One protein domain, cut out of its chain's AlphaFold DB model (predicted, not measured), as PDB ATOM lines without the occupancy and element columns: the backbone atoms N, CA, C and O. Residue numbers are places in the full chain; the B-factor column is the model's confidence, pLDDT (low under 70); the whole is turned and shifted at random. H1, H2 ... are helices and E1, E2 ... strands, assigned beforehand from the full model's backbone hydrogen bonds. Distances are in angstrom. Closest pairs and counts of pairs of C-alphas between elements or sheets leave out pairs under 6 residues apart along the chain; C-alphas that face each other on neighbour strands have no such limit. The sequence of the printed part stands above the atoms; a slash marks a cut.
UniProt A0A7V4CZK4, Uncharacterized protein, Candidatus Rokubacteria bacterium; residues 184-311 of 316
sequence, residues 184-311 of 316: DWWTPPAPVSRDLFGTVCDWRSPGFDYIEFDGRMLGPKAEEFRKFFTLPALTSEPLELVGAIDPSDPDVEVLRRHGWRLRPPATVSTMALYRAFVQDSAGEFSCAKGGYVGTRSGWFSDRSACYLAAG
ATOM      1  N   ASP A 184     -65.043 -47.072  11.987       95.00
ATOM      2  CA  ASP A 184     -65.000 -47.868  10.750       95.00
ATOM      3  C   ASP A 184     -63.599 -47.929  10.130       95.00
ATOM      4  O   ASP A 184     -63.270 -48.868   9.413       95.00
ATOM      5  N   TRP A 185     -62.744 -46.936  10.398       95.19
ATOM      6  CA  TRP A 185     -61.359 -46.938   9.922       95.19
ATOM      7  C   TRP A 185     -60.474 -47.909  10.706       95.19
ATOM      8  O   TRP A 185     -59.319 -48.130  10.357       95.19
ATOM      9  N   TRP A 186     -60.996 -48.530  11.749       94.56
ATOM     10  CA  TRP A 186     -60.244 -49.441  12.601       94.56
ATOM     11  C   TRP A 186     -60.884 -50.832  12.654       94.56
ATOM     12  O   TRP A 186     -60.377 -51.714  13.340       94.56
ATOM     13  N   THR A 187     -61.966 -51.039  11.887       87.38
ATOM     14  CA  THR A 187     -62.786 -52.254  11.898       87.38
ATOM     15  C   THR A 187     -62.718 -53.001  10.550       87.38
ATOM     16  O   THR A 187     -62.840 -52.364   9.504       87.38
ATOM     17  N   PRO A 188     -62.591 -54.346  10.549       84.06
ATOM     18  CA  PRO A 188     -62.290 -55.181  11.713       84.06
ATOM     19  C   PRO A 188     -60.868 -54.909  12.238       84.06
ATOM     20  O   PRO A 188     -60.022 -54.436  11.474       84.06
ATOM     21  N   PRO A 189     -60.586 -55.218  13.518       78.06
ATOM     22  CA  PRO A 189     -59.235 -55.107  14.048       78.06
ATOM     23  C   PRO A 189     -58.274 -55.947  13.205       78.06
ATOM     24  O   PRO A 189     -58.529 -57.127  12.950       78.06
ATOM     25  N   ALA A 190     -57.165 -55.348  12.778       80.75
ATOM     26  CA  ALA A 190     -56.093 -56.105  12.146       80.75
ATOM     27  C   ALA A 190     -55.477 -57.081  13.171       80.75
ATOM     28  O   ALA A 190     -55.481 -56.787  14.374       80.75
ATOM     29  N   PRO A 191     -54.924 -58.230  12.750       83.06
ATOM     30  CA  PRO A 191     -54.064 -59.027  13.618       83.06
ATOM     31  C   PRO A 191     -52.875 -58.193  14.107       83.06
ATOM     32  O   PRO A 191     -52.312 -57.417  13.337       83.06
ATOM     33  N   VAL A 192     -52.483 -58.356  15.372       83.44
ATOM     34  CA  VAL A 192     -51.233 -57.768  15.873       83.44
ATOM     35  C   VAL A 192     -50.077 -58.452  15.145       83.44
ATOM     36  O   VAL A 192     -49.928 -59.670  15.228       83.44
ATOM     37  N   SER A 193     -49.282 -57.676  14.413       83.31
ATOM     38  CA  SER A 193     -48.111 -58.170  13.676       83.31
ATOM     39  C   SER A 193     -46.798 -57.825  14.387       83.31
ATOM     40  O   SER A 193     -45.774 -58.475  14.161       83.31
ATOM     41  N   ARG A 194     -46.823 -56.827  15.280       85.62
ATOM     42  CA  ARG A 194     -45.691 -56.373  16.088       85.62
ATOM     43  C   ARG A 194     -46.063 -56.456  17.563       85.62
ATOM     44  O   ARG A 194     -46.775 -55.603  18.087       85.62
ATOM     45  N   ASP A 195     -45.521 -57.469  18.228       89.94
ATOM     46  CA  ASP A 195     -45.677 -57.693  19.667       89.94
ATOM     47  C   ASP A 195     -44.836 -56.678  20.464       89.94
ATOM     48  O   ASP A 195     -43.723 -56.958  20.909       89.94
ATOM     49  N   LEU A 196     -45.282 -55.420  20.458       94.25
ATOM     50  CA  LEU A 196     -44.637 -54.286  21.117       94.25
ATOM     51  C   LEU A 196     -45.641 -53.185  21.455       94.25
ATOM     52  O   LEU A 196     -46.651 -53.010  20.764       94.25
ATOM     53  N   PHE A 197     -45.296 -52.380  22.458       97.19
ATOM     54  CA  PHE A 197     -45.988 -51.136  22.776       97.19
ATOM     55  C   PHE A 197     -45.282 -49.963  22.092       97.19
ATOM     56  O   PHE A 197     -44.088 -49.727  22.295       97.19
ATOM     57  N   GLY A 198     -46.016 -49.243  21.246       95.38
ATOM     58  CA  GLY A 198     -45.476 -48.187  20.395       95.38
ATOM     59  C   GLY A 198     -46.060 -46.818  20.716       95.38
ATOM     60  O   GLY A 198     -47.214 -46.687  21.111       95.38
ATOM     61  N   THR A 199     -45.288 -45.761  20.485       95.44
ATOM     62  CA  THR A 199     -45.810 -44.390  20.527       95.44
ATOM     63  C   THR A 199     -45.143 -43.490  19.506       95.44
ATOM     64  O   THR A 199     -44.029 -43.746  19.045       95.44
ATOM     65  N   VAL A 200     -45.861 -42.424  19.152       93.94
ATOM     66  CA  VAL A 200     -45.379 -41.363  18.273       93.94
ATOM     67  C   VAL A 200     -45.213 -40.098  19.099       93.94
ATOM     68  O   VAL A 200     -46.159 -39.663  19.761       93.94
ATOM     69  N   CYS A 201     -44.028 -39.494  19.072       88.00
ATOM     70  CA  CYS A 201     -43.747 -38.305  19.863       88.00
ATOM     71  C   CYS A 201     -42.888 -37.266  19.139       88.00
ATOM     72  O   CYS A 201     -42.090 -37.569  18.257       88.00
ATOM     73  N   ASP A 202     -43.055 -36.020  19.563       86.00
ATOM     74  CA  ASP A 202     -42.100 -34.949  19.319       86.00
ATOM     75  C   ASP A 202     -41.350 -34.715  20.636       86.00
ATOM     76  O   ASP A 202     -41.963 -34.335  21.638       86.00
ATOM     77  N   TRP A 203     -40.060 -35.064  20.666       89.38
ATOM     78  CA  TRP A 203     -39.331 -35.322  21.912       89.38
ATOM     79  C   TRP A 203     -39.151 -34.066  22.754       89.38
ATOM     80  O   TRP A 203     -39.595 -34.004  23.905       89.38
ATOM     81  N   ARG A 204     -38.550 -33.043  22.141       84.88
ATOM     82  CA  ARG A 204     -38.366 -31.724  22.748       84.88
ATOM     83  C   ARG A 204     -39.384 -30.697  22.275       84.88
ATOM     84  O   ARG A 204     -39.559 -29.731  22.996       84.88
ATOM     85  N   SER A 205     -40.084 -30.934  21.153       72.88
ATOM     86  CA  SER A 205     -41.129 -30.055  20.603       72.88
ATOM     87  C   SER A 205     -40.682 -28.585  20.523       72.88
ATOM     88  O   SER A 205     -40.955 -27.825  21.447       72.88
ATOM     89  N   PRO A 206     -40.010 -28.147  19.440       65.25
ATOM     90  CA  PRO A 206     -39.613 -26.746  19.277       65.25
ATOM     91  C   PRO A 206     -40.790 -25.787  19.528       65.25
ATOM     92  O   PRO A 206     -41.854 -25.953  18.936       65.25
ATOM     93  N   GLY A 207     -40.608 -24.814  20.426       62.38
ATOM     94  CA  GLY A 207     -41.659 -23.882  20.856       62.38
ATOM     95  C   GLY A 207     -42.469 -24.331  22.081       62.38
ATOM     96  O   GLY A 207     -43.178 -23.515  22.653       62.38
ATOM     97  N   PHE A 208     -42.336 -25.582  22.534       63.91
ATOM     98  CA  PHE A 208     -42.879 -26.088  23.803       63.91
ATOM     99  C   PHE A 208     -41.785 -26.129  24.873       63.91
ATOM    100  O   PHE A 208     -41.420 -27.190  25.386       63.91
ATOM    101  N   ASP A 209     -41.254 -24.944  25.177       70.25
ATOM    102  CA  ASP A 209     -40.188 -24.754  26.155       70.25
ATOM    103  C   ASP A 209     -40.643 -25.062  27.591       70.25
ATOM    104  O   ASP A 209     -41.813 -25.334  27.876       70.25
ATOM    105  N   TYR A 210     -39.684 -25.022  28.512       87.12
ATOM    106  CA  TYR A 210     -39.943 -25.142  29.938       87.12
ATOM    107  C   TYR A 210     -40.730 -23.927  30.438       87.12
ATOM    108  O   TYR A 210     -40.286 -22.789  30.293       87.12
ATOM    109  N   ILE A 211     -41.892 -24.177  31.038       88.88
ATOM    110  CA  ILE A 211     -42.761 -23.140  31.597       88.88
ATOM    111  C   ILE A 211     -42.789 -23.297  33.111       88.88
ATOM    112  O   ILE A 211     -43.180 -24.348  33.623       88.88
ATOM    113  N   GLU A 212     -42.411 -22.245  33.831       91.25
ATOM    114  CA  GLU A 212     -42.622 -22.193  35.272       91.25
ATOM    115  C   GLU A 212     -44.098 -21.915  35.566       91.25
ATOM    116  O   GLU A 212     -44.678 -20.938  35.089       91.25
ATOM    117  N   PHE A 213     -44.718 -22.789  36.352       93.12
ATOM    118  CA  PHE A 213     -46.097 -22.638  36.779       93.12
ATOM    119  C   PHE A 213     -46.287 -23.237  38.170       93.12
ATOM    120  O   PHE A 213     -45.963 -24.401  38.400       93.12
ATOM    121  N   ASP A 214     -46.824 -22.434  39.092       89.75
ATOM    122  CA  ASP A 214     -47.095 -22.836  40.480       89.75
ATOM    123  C   ASP A 214     -45.859 -23.443  41.181       89.75
ATOM    124  O   ASP A 214     -45.898 -24.525  41.768       89.75
ATOM    125  N   GLY A 215     -44.703 -22.783  41.020       89.81
ATOM    126  CA  GLY A 215     -43.420 -23.217  41.587       89.81
ATOM    127  C   GLY A 215     -42.847 -24.503  40.980       89.81
ATOM    128  O   GLY A 215     -41.887 -25.063  41.512       89.81
ATOM    129  N   ARG A 216     -43.423 -25.003  39.879       90.19
ATOM    130  CA  ARG A 216     -42.970 -26.203  39.170       90.19
ATOM    131  C   ARG A 216     -42.528 -25.850  37.765       90.19
ATOM    132  O   ARG A 216     -43.186 -25.084  37.073       90.19
ATOM    133  N   MET A 217     -41.459 -26.495  37.313       90.94
ATOM    134  CA  MET A 217     -41.061 -26.419  35.916       90.94
ATOM    135  C   MET A 217     -41.797 -27.489  35.104       90.94
ATOM    136  O   MET A 217     -41.625 -28.687  35.340       90.94
ATOM    137  N   LEU A 218     -42.632 -27.062  34.162       91.19
ATOM    138  CA  LEU A 218     -43.362 -27.928  33.243       91.19
ATOM    139  C   LEU A 218     -42.575 -28.018  31.935       91.19
ATOM    140  O   LEU A 218     -42.448 -27.033  31.216       91.19
ATOM    141  N   GLY A 219     -42.020 -29.194  31.648       88.69
ATOM    142  CA  GLY A 219     -41.157 -29.417  30.487       88.69
ATOM    143  C   GLY A 219     -41.834 -30.161  29.334       88.69
ATOM    144  O   GLY A 219     -42.981 -30.607  29.465       88.69
ATOM    145  N   PRO A 220     -41.123 -30.323  28.205       89.38
ATOM    146  CA  PRO A 220     -41.588 -31.097  27.058       89.38
ATOM    147  C   PRO A 220     -41.711 -32.591  27.387       89.38
ATOM    148  O   PRO A 220     -41.388 -33.056  28.483       89.38
ATOM    149  N   LYS A 221     -42.166 -33.373  26.402       89.12
ATOM    150  CA  LYS A 221     -42.415 -34.815  26.546       89.12
ATOM    151  C   LYS A 221     -41.182 -35.600  27.023       89.12
ATOM    152  O   LYS A 221     -41.345 -36.558  27.773       89.12
ATOM    153  N   ALA A 222     -39.975 -35.165  26.652       92.12
ATOM    154  CA  ALA A 222     -38.712 -35.747  27.108       92.12
ATOM    155  C   ALA A 222     -38.601 -35.864  28.642       92.12
ATOM    156  O   ALA A 222     -38.198 -36.912  29.144       92.12
ATOM    157  N   GLU A 223     -39.013 -34.842  29.405       91.88
ATOM    158  CA  GLU A 223     -38.927 -34.873  30.878       91.88
ATOM    159  C   GLU A 223     -39.829 -35.940  31.496       91.88
ATOM    160  O   GLU A 223     -39.492 -36.571  32.498       91.88
ATOM    161  N   GLU A 224     -40.983 -36.169  30.876       93.06
ATOM    162  CA  GLU A 224     -41.934 -37.170  31.337       93.06
ATOM    163  C   GLU A 224     -41.471 -38.584  30.971       93.06
ATOM    164  O   GLU A 224     -41.675 -39.511  31.750       93.06
ATOM    165  N   PHE A 225     -40.757 -38.759  29.855       93.69
ATOM    166  CA  PHE A 225     -40.136 -40.042  29.518       93.69
ATOM    167  C   PHE A 225     -38.895 -40.376  30.339       93.69
ATOM    168  O   PHE A 225     -38.672 -41.556  30.603       93.69
ATOM    169  N   ARG A 226     -38.099 -39.390  30.772       94.56
ATOM    170  CA  ARG A 226     -36.914 -39.636  31.619       94.56
ATOM    171  C   ARG A 226     -37.240 -40.449  32.869       94.56
ATOM    172  O   ARG A 226     -36.447 -41.290  33.282       94.56
ATOM    173  N   LYS A 227     -38.446 -40.274  33.412       94.69
ATOM    174  CA  LYS A 227     -38.986 -41.039  34.550       94.69
ATOM    175  C   LYS A 227     -39.148 -42.538  34.258       94.69
ATOM    176  O   LYS A 227     -39.205 -43.331  35.190       94.69
ATOM    177  N   PHE A 228     -39.198 -42.922  32.982       96.31
ATOM    178  CA  PHE A 228     -39.435 -44.283  32.496       96.31
ATOM    179  C   PHE A 228     -38.290 -44.825  31.635       96.31
ATOM    180  O   PHE A 228     -38.453 -45.850  30.974       96.31
ATOM    181  N   PHE A 229     -37.110 -44.197  31.635       96.31
ATOM    182  CA  PHE A 229     -35.979 -44.687  30.841       96.31
ATOM    183  C   PHE A 229     -35.630 -46.139  31.149       96.31
ATOM    184  O   PHE A 229     -35.392 -46.898  30.220       96.31
ATOM    185  N   THR A 230     -35.691 -46.553  32.413       97.25
ATOM    186  CA  THR A 230     -35.393 -47.926  32.840       97.25
ATOM    187  C   THR A 230     -36.516 -48.929  32.567       97.25
ATOM    188  O   THR A 230     -36.296 -50.122  32.755       97.25
ATOM    189  N   LEU A 231     -37.697 -48.485  32.115       97.06
ATOM    190  CA  LEU A 231     -38.877 -49.339  31.961       97.06
ATOM    191  C   LEU A 231     -38.640 -50.585  31.091       97.06
ATOM    192  O   LEU A 231     -39.061 -51.650  31.537       97.06
ATOM    193  N   PRO A 232     -37.938 -50.541  29.937       96.75
ATOM    194  CA  PRO A 232     -37.728 -51.747  29.135       96.75
ATOM    195  C   PRO A 232     -36.906 -52.834  29.849       96.75
ATOM    196  O   PRO A 232     -36.959 -53.989  29.447       96.75
ATOM    197  N   ALA A 233     -36.164 -52.505  30.914       95.31
ATOM    198  CA  ALA A 233     -35.463 -53.494  31.741       95.31
ATOM    199  C   ALA A 233     -36.360 -54.130  32.824       95.31
ATOM    200  O   ALA A 233     -35.944 -55.076  33.489       95.31
ATOM    201  N   LEU A 234     -37.566 -53.593  33.027       96.19
ATOM    202  CA  LEU A 234     -38.519 -54.002  34.063       96.19
ATOM    203  C   LEU A 234     -39.742 -54.737  33.493       96.19
ATOM    204  O   LEU A 234     -40.617 -55.140  34.255       96.19
ATOM    205  N   THR A 235     -39.820 -54.905  32.173       94.81
ATOM    206  CA  THR A 235     -40.918 -55.591  31.484       94.81
ATOM    207  C   THR A 235     -40.384 -56.515  30.392       94.81
ATOM    208  O   THR A 235     -39.303 -56.291  29.852       94.81
ATOM    209  N   SER A 236     -41.145 -57.557  30.056       92.44
ATOM    210  CA  SER A 236     -40.902 -58.391  28.871       92.44
ATOM    211  C   SER A 236     -41.421 -57.754  27.579       92.44
ATOM    212  O   SER A 236     -41.032 -58.186  26.496       92.44
ATOM    213  N   GLU A 237     -42.284 -56.742  27.687       93.62
ATOM    214  CA  GLU A 237     -42.903 -56.065  26.548       93.62
ATOM    215  C   GLU A 237     -41.905 -55.131  25.843       93.62
ATOM    216  O   GLU A 237     -41.379 -54.205  26.471       93.62
ATOM    217  N   PRO A 238     -41.640 -55.297  24.534       95.81
ATOM    218  CA  PRO A 238     -40.780 -54.372  23.811       95.81
ATOM    219  C   PRO A 238     -41.420 -52.985  23.690       95.81
ATOM    220  O   PRO A 238     -42.593 -52.866  23.338       95.81
ATOM    221  N   LEU A 239     -40.631 -51.928  23.907       97.06
ATOM    222  CA  LEU A 239     -41.096 -50.541  23.834       97.06
ATOM    223  C   LEU A 239     -40.451 -49.792  22.661       97.06
ATOM    224  O   LEU A 239     -39.224 -49.791  22.509       97.06
ATOM    225  N   GLU A 240     -41.276 -49.149  21.831       96.38
ATOM    226  CA  GLU A 240     -40.839 -48.408  20.645       96.38
ATOM    227  C   GLU A 240     -41.285 -46.943  20.657       96.38
ATOM    228  O   GLU A 240     -42.464 -46.618  20.804       96.38
ATOM    229  N   LEU A 241     -40.319 -46.057  20.418       95.06
ATOM    230  CA  LEU A 241     -40.515 -44.630  20.213       95.06
ATOM    231  C   LEU A 241     -40.269 -44.302  18.742       95.06
ATOM    232  O   LEU A 241     -39.145 -44.390  18.239       95.06
ATOM    233  N   VAL A 242     -41.328 -43.883  18.058       94.56
ATOM    234  CA  VAL A 242     -41.237 -43.225  16.757       94.56
ATOM    235  C   VAL A 242     -41.309 -41.729  17.006       94.56
ATOM    236  O   VAL A 242     -42.237 -41.250  17.655       94.56
ATOM    237  N   GLY A 243     -40.361 -40.948  16.509       82.44
ATOM    238  CA  GLY A 243     -40.456 -39.521  16.772       82.44
ATOM    239  C   GLY A 243     -39.346 -38.671  16.213       82.44
ATOM    240  O   GLY A 243     -38.293 -39.163  15.816       82.44
ATOM    241  N   ALA A 244     -39.605 -37.368  16.213       78.50
ATOM    242  CA  ALA A 244     -38.582 -36.364  15.989       78.50
ATOM    243  C   ALA A 244     -37.735 -36.250  17.265       78.50
ATOM    244  O   ALA A 244     -38.049 -35.483  18.176       78.50
ATOM    245  N   ILE A 245     -36.692 -37.075  17.344       87.75
ATOM    246  CA  ILE A 245     -35.592 -36.912  18.293       87.75
ATOM    247  C   ILE A 245     -34.387 -36.476  17.464       87.75
ATOM    248  O   ILE A 245     -34.064 -37.125  16.465       87.75
ATOM    249  N   ASP A 246     -33.746 -35.376  17.850       86.31
ATOM    250  CA  ASP A 246     -32.489 -34.978  17.223       86.31
ATOM    251  C   ASP A 246     -31.449 -36.098  17.441       86.31
ATOM    252  O   ASP A 246     -31.278 -36.538  18.579       86.31
ATOM    253  N   PRO A 247     -30.760 -36.607  16.403       86.88
ATOM    254  CA  PRO A 247     -29.778 -37.679  16.575       86.88
ATOM    255  C   PRO A 247     -28.629 -37.345  17.539       86.88
ATOM    256  O   PRO A 247     -27.997 -38.265  18.053       86.88
ATOM    257  N   SER A 248     -28.351 -36.056  17.755       90.06
ATOM    258  CA  SER A 248     -27.356 -35.546  18.703       90.06
ATOM    259  C   SER A 248     -27.910 -35.306  20.112       90.06
ATOM    260  O   SER A 248     -27.147 -34.958  21.013       90.06
ATOM    261  N   ASP A 249     -29.215 -35.506  20.330       92.25
ATOM    262  CA  ASP A 249     -29.826 -35.369  21.648       92.25
ATOM    263  C   ASP A 249     -29.196 -36.375  22.629       92.25
ATOM    264  O   ASP A 249     -29.161 -37.577  22.337       92.25
ATOM    265  N   PRO A 250     -28.717 -35.931  23.805       92.94
ATOM    266  CA  PRO A 250     -28.078 -36.817  24.777       92.94
ATOM    267  C   PRO A 250     -28.990 -37.953  25.256       92.94
ATOM    268  O   PRO A 250     -28.490 -39.008  25.651       92.94
ATOM    269  N   ASP A 251     -30.317 -37.780  25.199       94.75
ATOM    270  CA  ASP A 251     -31.265 -38.813  25.615       94.75
ATOM    271  C   ASP A 251     -31.275 -40.025  24.660       94.75
ATOM    272  O   ASP A 251     -31.648 -41.121  25.075       94.75
ATOM    273  N   VAL A 252     -30.831 -39.877  23.401       94.44
ATOM    274  CA  VAL A 252     -30.837 -40.961  22.398       94.44
ATOM    275  C   VAL A 252     -30.020 -42.162  22.859       94.44
ATOM    276  O   VAL A 252     -30.486 -43.302  22.783       94.44
ATOM    277  N   GLU A 253     -28.799 -41.917  23.334       94.88
ATOM    278  CA  GLU A 253     -27.911 -42.992  23.778       94.88
ATOM    279  C   GLU A 253     -28.435 -43.642  25.059       94.88
ATOM    280  O   GLU A 253     -28.407 -44.863  25.205       94.88
ATOM    281  N   VAL A 254     -28.996 -42.838  25.963       96.00
ATOM    282  CA  VAL A 254     -29.574 -43.328  27.217       96.00
ATOM    283  C   VAL A 254     -30.781 -44.229  26.946       96.00
ATOM    284  O   VAL A 254     -30.858 -45.333  27.488       96.00
ATOM    285  N   LEU A 255     -31.686 -43.810  26.059       95.69
ATOM    286  CA  LEU A 255     -32.837 -44.604  25.631       95.69
ATOM    287  C   LEU A 255     -32.394 -45.957  25.061       95.69
ATOM    288  O   LEU A 255     -32.866 -47.002  25.514       95.69
ATOM    289  N   ARG A 256     -31.442 -45.956  24.116       95.44
ATOM    290  CA  ARG A 256     -30.922 -47.193  23.508       95.44
ATOM    291  C   ARG A 256     -30.266 -48.106  24.534       95.44
ATOM    292  O   ARG A 256     -30.553 -49.301  24.547       95.44
ATOM    293  N   ARG A 257     -29.436 -47.551  25.421       96.81
ATOM    294  CA  ARG A 257     -28.770 -48.300  26.493       96.81
ATOM    295  C   ARG A 257     -29.765 -49.004  27.416       96.81
ATOM    296  O   ARG A 257     -29.466 -50.091  27.900       96.81
ATOM    297  N   HIS A 258     -30.931 -48.408  27.652       96.69
ATOM    298  CA  HIS A 258     -31.988 -49.010  28.463       96.69
ATOM    299  C   HIS A 258     -32.969 -49.893  27.679       96.69
ATOM    300  O   HIS A 258     -33.923 -50.388  28.267       96.69
ATOM    301  N   GLY A 259     -32.732 -50.138  26.387       96.38
ATOM    302  CA  GLY A 259     -33.511 -51.083  25.584       96.38
ATOM    303  C   GLY A 259     -34.691 -50.477  24.824       96.38
ATOM    304  O   GLY A 259     -35.467 -51.221  24.224       96.38
ATOM    305  N   TRP A 260     -34.829 -49.147  24.790       96.56
ATOM    306  CA  TRP A 260     -35.832 -48.498  23.946       96.56
ATOM    307  C   TRP A 260     -35.492 -48.659  22.466       96.56
ATOM    308  O   TRP A 260     -34.381 -48.352  22.020       96.56
ATOM    309  N   ARG A 261     -36.479 -49.083  21.671       95.69
ATOM    310  CA  ARG A 261     -36.367 -49.097  20.210       95.69
ATOM    311  C   ARG A 261     -36.699 -47.711  19.680       95.69
ATOM    312  O   ARG A 261     -37.796 -47.212  19.904       95.69
ATOM    313  N   LEU A 262     -35.762 -47.091  18.968       95.44
ATOM    314  CA  LEU A 262     -35.965 -45.779  18.352       95.44
ATOM    315  C   LEU A 262     -36.138 -45.936  16.842       95.44
ATOM    316  O   LEU A 262     -35.318 -46.583  16.184       95.44
ATOM    317  N   ARG A 263     -37.185 -45.327  16.284       94.50
ATOM    318  CA  ARG A 263     -37.477 -45.331  14.845       94.50
ATOM    319  C   ARG A 263     -37.578 -43.902  14.308       94.50
ATOM    320  O   ARG A 263     -38.077 -43.022  15.010       94.50
ATOM    321  N   PRO A 264     -37.151 -43.662  13.056       93.19
ATOM    322  CA  PRO A 264     -37.223 -42.332  12.467       93.19
ATOM    323  C   PRO A 264     -38.683 -41.905  12.245       93.19
ATOM    324  O   PRO A 264     -39.531 -42.766  11.975       93.19
ATOM    325  N   PRO A 265     -38.981 -40.590  12.251       92.25
ATOM    326  CA  PRO A 265     -40.336 -40.068  12.042       92.25
ATOM    327  C   PRO A 265     -40.914 -40.446  10.670       92.25
ATOM    328  O   PRO A 265     -42.124 -40.596  10.532       92.25
ATOM    329  N   ALA A 266     -40.052 -40.724   9.682       94.38
ATOM    330  CA  ALA A 266     -40.430 -41.273   8.379       94.38
ATOM    331  C   ALA A 266     -41.249 -42.579   8.462       94.38
ATOM    332  O   ALA A 266     -41.955 -42.915   7.518       94.38
ATOM    333  N   THR A 267     -41.190 -43.303   9.587       95.62
ATOM    334  CA  THR A 267     -41.991 -44.518   9.830       95.62
ATOM    335  C   THR A 267     -43.495 -44.229   9.873       95.62
ATOM    336  O   THR A 267     -44.287 -45.126   9.618       95.62
ATOM    337  N   VAL A 268     -43.895 -42.995  10.196       96.44
ATOM    338  CA  VAL A 268     -45.298 -42.575  10.362       96.44
ATOM    339  C   VAL A 268     -45.568 -41.250   9.643       96.44
ATOM    340  O   VAL A 268     -46.331 -40.412  10.121       96.44
ATOM    341  N   SER A 269     -44.905 -41.028   8.505       95.25
ATOM    342  CA  SER A 269     -44.926 -39.732   7.818       95.25
ATOM    343  C   SER A 269     -46.215 -39.428   7.059       95.25
ATOM    344  O   SER A 269     -46.529 -38.257   6.861       95.25
ATOM    345  N   THR A 270     -46.973 -40.454   6.674       96.06
ATOM    346  CA  THR A 270     -48.273 -40.334   5.997       96.06
ATOM    347  C   THR A 270     -49.394 -40.902   6.860       96.06
ATOM    348  O   THR A 270     -49.141 -41.651   7.811       96.06
ATOM    349  N   MET A 271     -50.645 -40.566   6.534       95.88
ATOM    350  CA  MET A 271     -51.807 -41.080   7.264       95.88
ATOM    351  C   MET A 271     -51.866 -42.615   7.196       95.88
ATOM    352  O   MET A 271     -52.116 -43.260   8.215       95.88
ATOM    353  N   ALA A 272     -51.580 -43.207   6.033       96.12
ATOM    354  CA  ALA A 272     -51.526 -44.652   5.843       96.12
ATOM    355  C   ALA A 272     -50.427 -45.318   6.684       96.12
ATOM    356  O   ALA A 272     -50.698 -46.312   7.357       96.12
ATOM    357  N   LEU A 273     -49.210 -44.759   6.698       96.62
ATOM    358  CA  LEU A 273     -48.100 -45.291   7.497       96.62
ATOM    359  C   LEU A 273     -48.382 -45.190   9.000       96.62
ATOM    360  O   LEU A 273     -48.136 -46.137   9.744       96.62
ATOM    361  N   TYR A 274     -48.948 -44.067   9.446       97.19
ATOM    362  CA  TYR A 274     -49.380 -43.896  10.830       97.19
ATOM    363  C   TYR A 274     -50.475 -44.899  11.223       97.19
ATOM    364  O   TYR A 274     -50.394 -45.516  12.285       97.19
ATOM    365  N   ARG A 275     -51.484 -45.099  10.366       96.00
ATOM    366  CA  ARG A 275     -52.561 -46.066  10.613       96.00
ATOM    367  C   ARG A 275     -52.023 -47.492  10.705       96.00
ATOM    368  O   ARG A 275     -52.377 -48.192  11.649       96.00
ATOM    369  N   ALA A 276     -51.149 -47.889   9.778       94.88
ATOM    370  CA  ALA A 276     -50.494 -49.194   9.802       94.88
ATOM    371  C   ALA A 276     -49.691 -49.384  11.095       94.88
ATOM    372  O   ALA A 276     -49.864 -50.390  11.772       94.88
ATOM    373  N   PHE A 277     -48.914 -48.376  11.507       95.50
ATOM    374  CA  PHE A 277     -48.177 -48.408  12.770       95.50
ATOM    375  C   PHE A 277     -49.087 -48.685  13.977       95.50
ATOM    376  O   PHE A 277     -48.795 -49.588  14.754       95.50
ATOM    377  N   VAL A 278     -50.208 -47.966  14.110       95.88
ATOM    378  CA  VAL A 278     -51.169 -48.182  15.209       95.88
ATOM    379  C   VAL A 278     -51.806 -49.576  15.144       95.88
ATOM    380  O   VAL A 278     -51.961 -50.229  16.174       95.88
ATOM    381  N   GLN A 279     -52.182 -50.044  13.951       94.12
ATOM    382  CA  GLN A 279     -52.804 -51.359  13.771       94.12
ATOM    383  C   GLN A 279     -51.832 -52.510  14.050       94.12
ATOM    384  O   GLN A 279     -52.238 -53.523  14.616       94.12
ATOM    385  N   ASP A 280     -50.567 -52.354  13.679       93.19
ATOM    386  CA  ASP A 280     -49.550 -53.389  13.824       93.19
ATOM    387  C   ASP A 280     -49.048 -53.529  15.264       93.19
ATOM    388  O   ASP A 280     -48.626 -54.619  15.649       93.19
ATOM    389  N   SER A 281     -49.106 -52.460  16.061       94.69
ATOM    390  CA  SER A 281     -48.708 -52.457  17.470       94.69
ATOM    391  C   SER A 281     -49.648 -53.275  18.360       94.69
ATOM    392  O   SER A 281     -50.866 -53.286  18.167       94.69
ATOM    393  N   ALA A 282     -49.085 -53.908  19.393       95.50
ATOM    394  CA  ALA A 282     -49.842 -54.615  20.425       95.50
ATOM    395  C   ALA A 282     -50.583 -53.649  21.361       95.50
ATOM    396  O   ALA A 282     -51.663 -53.976  21.841       95.50
ATOM    397  N   GLY A 283     -50.037 -52.450  21.582       96.50
ATOM    398  CA  GLY A 283     -50.604 -51.420  22.450       96.50
ATOM    399  C   GLY A 283     -49.867 -50.089  22.352       96.50
ATOM    400  O   GLY A 283     -48.841 -49.979  21.678       96.50
ATOM    401  N   GLU A 284     -50.376 -49.077  23.049       97.50
ATOM    402  CA  GLU A 284     -49.662 -47.821  23.276       97.50
ATOM    403  C   GLU A 284     -49.076 -47.792  24.685       97.50
ATOM    404  O   GLU A 284     -49.796 -47.985  25.662       97.50
ATOM    405  N   PHE A 285     -47.787 -47.471  24.790       96.88
ATOM    406  CA  PHE A 285     -47.215 -46.903  26.008       96.88
ATOM    407  C   PHE A 285     -46.724 -45.496  25.688       96.88
ATOM    408  O   PHE A 285     -45.933 -45.314  24.763       96.88
ATOM    409  N   SER A 286     -47.159 -44.485  26.435       95.44
ATOM    410  CA  SER A 286     -46.735 -43.111  26.189       95.44
ATOM    411  C   SER A 286     -46.820 -42.261  27.444       95.44
ATOM    412  O   SER A 286     -47.780 -42.365  28.178       95.44
ATOM    413  N   CYS A 287     -45.923 -41.290  27.603       93.62
ATOM    414  CA  CYS A 287     -46.098 -40.250  28.615       93.62
ATOM    415  C   CYS A 287     -46.839 -39.034  28.029       93.62
ATOM    416  O   CYS A 287     -46.544 -38.583  26.912       93.62
ATOM    417  N   ALA A 288     -47.802 -38.479  28.763       92.00
ATOM    418  CA  ALA A 288     -48.364 -37.160  28.462       92.00
ATOM    419  C   ALA A 288     -47.316 -36.058  28.727       92.00
ATOM    420  O   ALA A 288     -46.398 -36.265  29.512       92.00
ATOM    421  N   LYS A 289     -47.409 -34.897  28.058       91.88
ATOM    422  CA  LYS A 289     -46.453 -33.790  28.265       91.88
ATOM    423  C   LYS A 289     -46.567 -33.221  29.689       91.88
ATOM    424  O   LYS A 289     -47.648 -33.252  30.286       91.88
ATOM    425  N   GLY A 290     -45.489 -32.619  30.199       91.88
ATOM    426  CA  GLY A 290     -45.441 -32.063  31.555       91.88
ATOM    427  C   GLY A 290     -46.522 -31.009  31.806       91.88
ATOM    428  O   GLY A 290     -47.158 -31.021  32.859       91.88
ATOM    429  N   GLY A 291     -46.819 -30.174  30.803       92.56
ATOM    430  CA  GLY A 291     -47.923 -29.210  30.850       92.56
ATOM    431  C   GLY A 291     -49.290 -29.849  31.119       92.56
ATOM    432  O   GLY A 291     -50.105 -29.283  31.844       92.56
ATOM    433  N   TYR A 292     -49.529 -31.056  30.601       93.75
ATOM    434  CA  TYR A 292     -50.817 -31.741  30.715       93.75
ATOM    435  C   TYR A 292     -50.985 -32.394  32.088       93.75
ATOM    436  O   TYR A 292     -52.024 -32.226  32.735       93.75
ATOM    437  N   VAL A 293     -49.955 -33.129  32.524       92.06
ATOM    438  CA  VAL A 293     -49.940 -33.890  33.784       92.06
ATOM    439  C   VAL A 293     -49.784 -32.954  34.972       92.06
ATOM    440  O   VAL A 293     -50.531 -33.046  35.945       92.06
ATOM    441  N   GLY A 294     -48.841 -32.013  34.881       93.56
ATOM    442  CA  GLY A 294     -48.517 -31.078  35.949       93.56
ATOM    443  C   GLY A 294     -49.701 -30.219  36.372       93.56
ATOM    444  O   GLY A 294     -49.813 -29.902  37.553       93.56
ATOM    445  N   THR A 295     -50.610 -29.936  35.438       95.25
ATOM    446  CA  THR A 295     -51.796 -29.099  35.655       95.25
ATOM    447  C   THR A 295     -53.098 -29.892  35.778       95.25
ATOM    448  O   THR A 295     -54.169 -29.312  35.975       95.25
ATOM    449  N   ARG A 296     -53.022 -31.226  35.648       96.00
ATOM    450  CA  ARG A 296     -54.170 -32.147  35.685       96.00
ATOM    451  C   ARG A 296     -55.271 -31.766  34.687       96.00
ATOM    452  O   ARG A 296     -56.456 -31.953  34.963       96.00
ATOM    453  N   SER A 297     -54.869 -31.276  33.514       96.12
ATOM    454  CA  SER A 297     -55.752 -30.820  32.424       96.12
ATOM    455  C   SER A 297     -56.820 -31.837  32.005       96.12
ATOM    456  O   SER A 297     -57.870 -31.449  31.503       96.12
ATOM    457  N   GLY A 298     -56.587 -33.133  32.232       95.44
ATOM    458  CA  GLY A 298     -57.467 -34.200  31.751       95.44
ATOM    459  C   GLY A 298     -57.294 -34.478  30.258       95.44
ATOM    460  O   GLY A 298     -58.197 -35.039  29.648       95.44
ATOM    461  N   TRP A 299     -56.162 -34.059  29.682       95.12
ATOM    462  CA  TRP A 299     -55.810 -34.306  28.288       95.12
ATOM    463  C   TRP A 299     -55.825 -35.799  27.946       95.12
ATOM    464  O   TRP A 299     -55.252 -36.617  28.670       95.12
ATOM    465  N   PHE A 300     -56.424 -36.127  26.803       92.25
ATOM    466  CA  PHE A 300     -56.399 -37.460  26.215       92.25
ATOM    467  C   PHE A 300     -56.044 -37.372  24.727       92.25
ATOM    468  O   PHE A 300     -56.717 -36.680  23.955       92.25
ATOM    469  N   SER A 301     -54.970 -38.058  24.325       92.50
ATOM    470  CA  SER A 301     -54.417 -37.951  22.970       92.50
ATOM    471  C   SER A 301     -55.401 -38.462  21.919       92.50
ATOM    472  O   SER A 301     -55.999 -39.526  22.066       92.50
ATOM    473  N   ASP A 302     -55.452 -37.763  20.792       95.00
ATOM    474  CA  ASP A 302     -55.938 -38.268  19.504       95.00
ATOM    475  C   ASP A 302     -55.380 -39.661  19.134       95.00
ATOM    476  O   ASP A 302     -56.129 -40.549  18.731       95.00
ATOM    477  N   ARG A 303     -54.078 -39.892  19.338       95.81
ATOM    478  CA  ARG A 303     -53.396 -41.170  19.108       95.81
ATOM    479  C   ARG A 303     -53.939 -42.268  20.004       95.81
ATOM    480  O   ARG A 303     -54.243 -43.348  19.513       95.81
ATOM    481  N   SER A 304     -54.094 -41.990  21.290       96.31
ATOM    482  CA  SER A 304     -54.652 -42.945  22.247       96.31
ATOM    483  C   SER A 304     -56.077 -43.329  21.874       96.31
ATOM    484  O   SER A 304     -56.435 -44.503  21.922       96.31
ATOM    485  N   ALA A 305     -56.869 -42.371  21.393       96.25
ATOM    486  CA  ALA A 305     -58.191 -42.661  20.857       96.25
ATOM    487  C   ALA A 305     -58.127 -43.575  19.612       96.25
ATOM    488  O   ALA A 305     -58.948 -44.482  19.481       96.25
ATOM    489  N   CYS A 306     -57.129 -43.403  18.735       97.06
ATOM    490  CA  CYS A 306     -56.893 -44.295  17.592       97.06
ATOM    491  C   CYS A 306     -56.511 -45.721  18.023       97.06
ATOM    492  O   CYS A 306     -57.065 -46.679  17.490       97.06
ATOM    493  N   TYR A 307     -55.615 -45.877  19.006       96.94
ATOM    494  CA  TYR A 307     -55.257 -47.188  19.565       96.94
ATOM    495  C   TYR A 307     -56.479 -47.901  20.154       96.94
ATOM    496  O   TYR A 307     -56.743 -49.054  19.812       96.94
ATOM    497  N   LEU A 308     -57.282 -47.204  20.964       96.00
ATOM    498  CA  LEU A 308     -58.510 -47.776  21.523       96.00
ATOM    499  C   LEU A 308     -59.505 -48.186  20.429       96.00
ATOM    500  O   LEU A 308     -60.079 -49.272  20.505       96.00
ATOM    501  N   ALA A 309     -59.677 -47.368  19.386       95.88
ATOM    502  CA  ALA A 309     -60.533 -47.714  18.250       95.88
ATOM    503  C   ALA A 309     -60.013 -48.927  17.460       95.88
ATOM    504  O   ALA A 309     -60.813 -49.709  16.951       95.88
ATOM    505  N   ALA A 310     -58.694 -49.130  17.411       95.38
ATOM    506  CA  ALA A 310     -58.047 -50.318  16.854       95.38
ATOM    507  C   ALA A 310     -58.119 -51.559  17.764       95.38
ATOM    508  O   ALA A 310     -57.562 -52.604  17.423       95.38
ATOM    509  N   GLY A 311     -58.786 -51.466  18.920       94.75
ATOM    510  CA  GLY A 311     -58.860 -52.553  19.893       94.75
ATOM    511  C   GLY A 311     -57.517 -52.827  20.567       94.75
ATOM    512  O   GLY A 311     -57.207 -53.978  20.873       94.75
TER     513      GLY A 311
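AT A GLANCE: This is residues 184 to 311 of the 316 residues of an uncharacterized protein of Candidatus Rokubacteria bacterium (UniProt A0A7V4CZK4). A strongly twisted sheet of four parallel strands, in the order E5 E4 E1 E6, has H3, H4 and H6 over one face. At one end of the longest axis lies the small hairpin of E2 and E3, with H1 and H5 between it and the sheet; the first printed residues, near Pro 188, lie toward the other end. The printed part has 128 residues with six named helices and six named strands, in the order E1 E2 E3 H1 E4 H2 E5 H3 H4 E6 H5 H6, and its class is mixed. It is compact, with a radius of gyration of the C-alphas of 15.1 A and spans of 48 by 32 by 28 A.

HOW THE PARTS SIT: E1, residues 194 to 202, bends by 56 degrees at residue 197, and its pairing is staggered: residues 194 to 197 pair with E6, residues 281 to 285, and residues 197 to 202 with E4, residues 239 to 244. N 282 and O 196, 2.9 A apart, are within hydrogen-bond range, as are N 242 and O 199, 2.9 A. E2, residues 211 to 213, and E3, residues 216 to 218, form an antiparallel hairpin, with N 218 and O 211 at 2.8 A. H1, residues 221 to 226, only just touches H5, residues 290 to 294, with 3 pairs of C-alphas within 8 A; the closest are those of Glu 224 and Gly 290, 6.2 A. H2, residues 251 to 257, only grazes the sheet with its residues 252 to 256. E5, residues 261 to 263, is an edge strand parallel to E4, with N 263 and O 241 at 2.9 A. E4, H2, E5 is a strand-helix-strand unit, two parallel neighbour strands with a helix between them in the chain; its crossover is right-handed. H3, residues 265 to 268, has a height of 7.3 A over the sheet, and H4, residues 271 to 280, on the same face, 9.7 A. E5, H3 H4, E6 is a split unit, with E4 and E1 between its strands, and its crossover is right-handed. H6, residues 302 to 309, is on that face too, at a height of 9.9 A. H4 and H6 only just touch, with 3 pairs of C-alphas within 8 A, the closest those of Val 278 and Tyr 307, 6.1 A, at a steep tilt of 49 degrees, the same way. Every O i to N i+4 pair is within hydrogen-bond range in H1, H2, H4, H5 and H6; H3 is too short for one.

IN THESE COORDINATES: E1 begins at C-alpha 194, (-45.691, -56.373, 16.088), and is 22.0 A long; E4 is 16.4 A and H4 14.1 A. H6, 10.6 A long, ends at C-alpha 309, (-60.533, -47.714, 18.250).

THE WHOLE: The C-alphas farthest apart, of Pro 188 and Gly 215, are 47.6 A apart. The printed part has no cut. H1 to E4 is a long link of 12 residues. Residues 206 to 208 are under pLDDT 70.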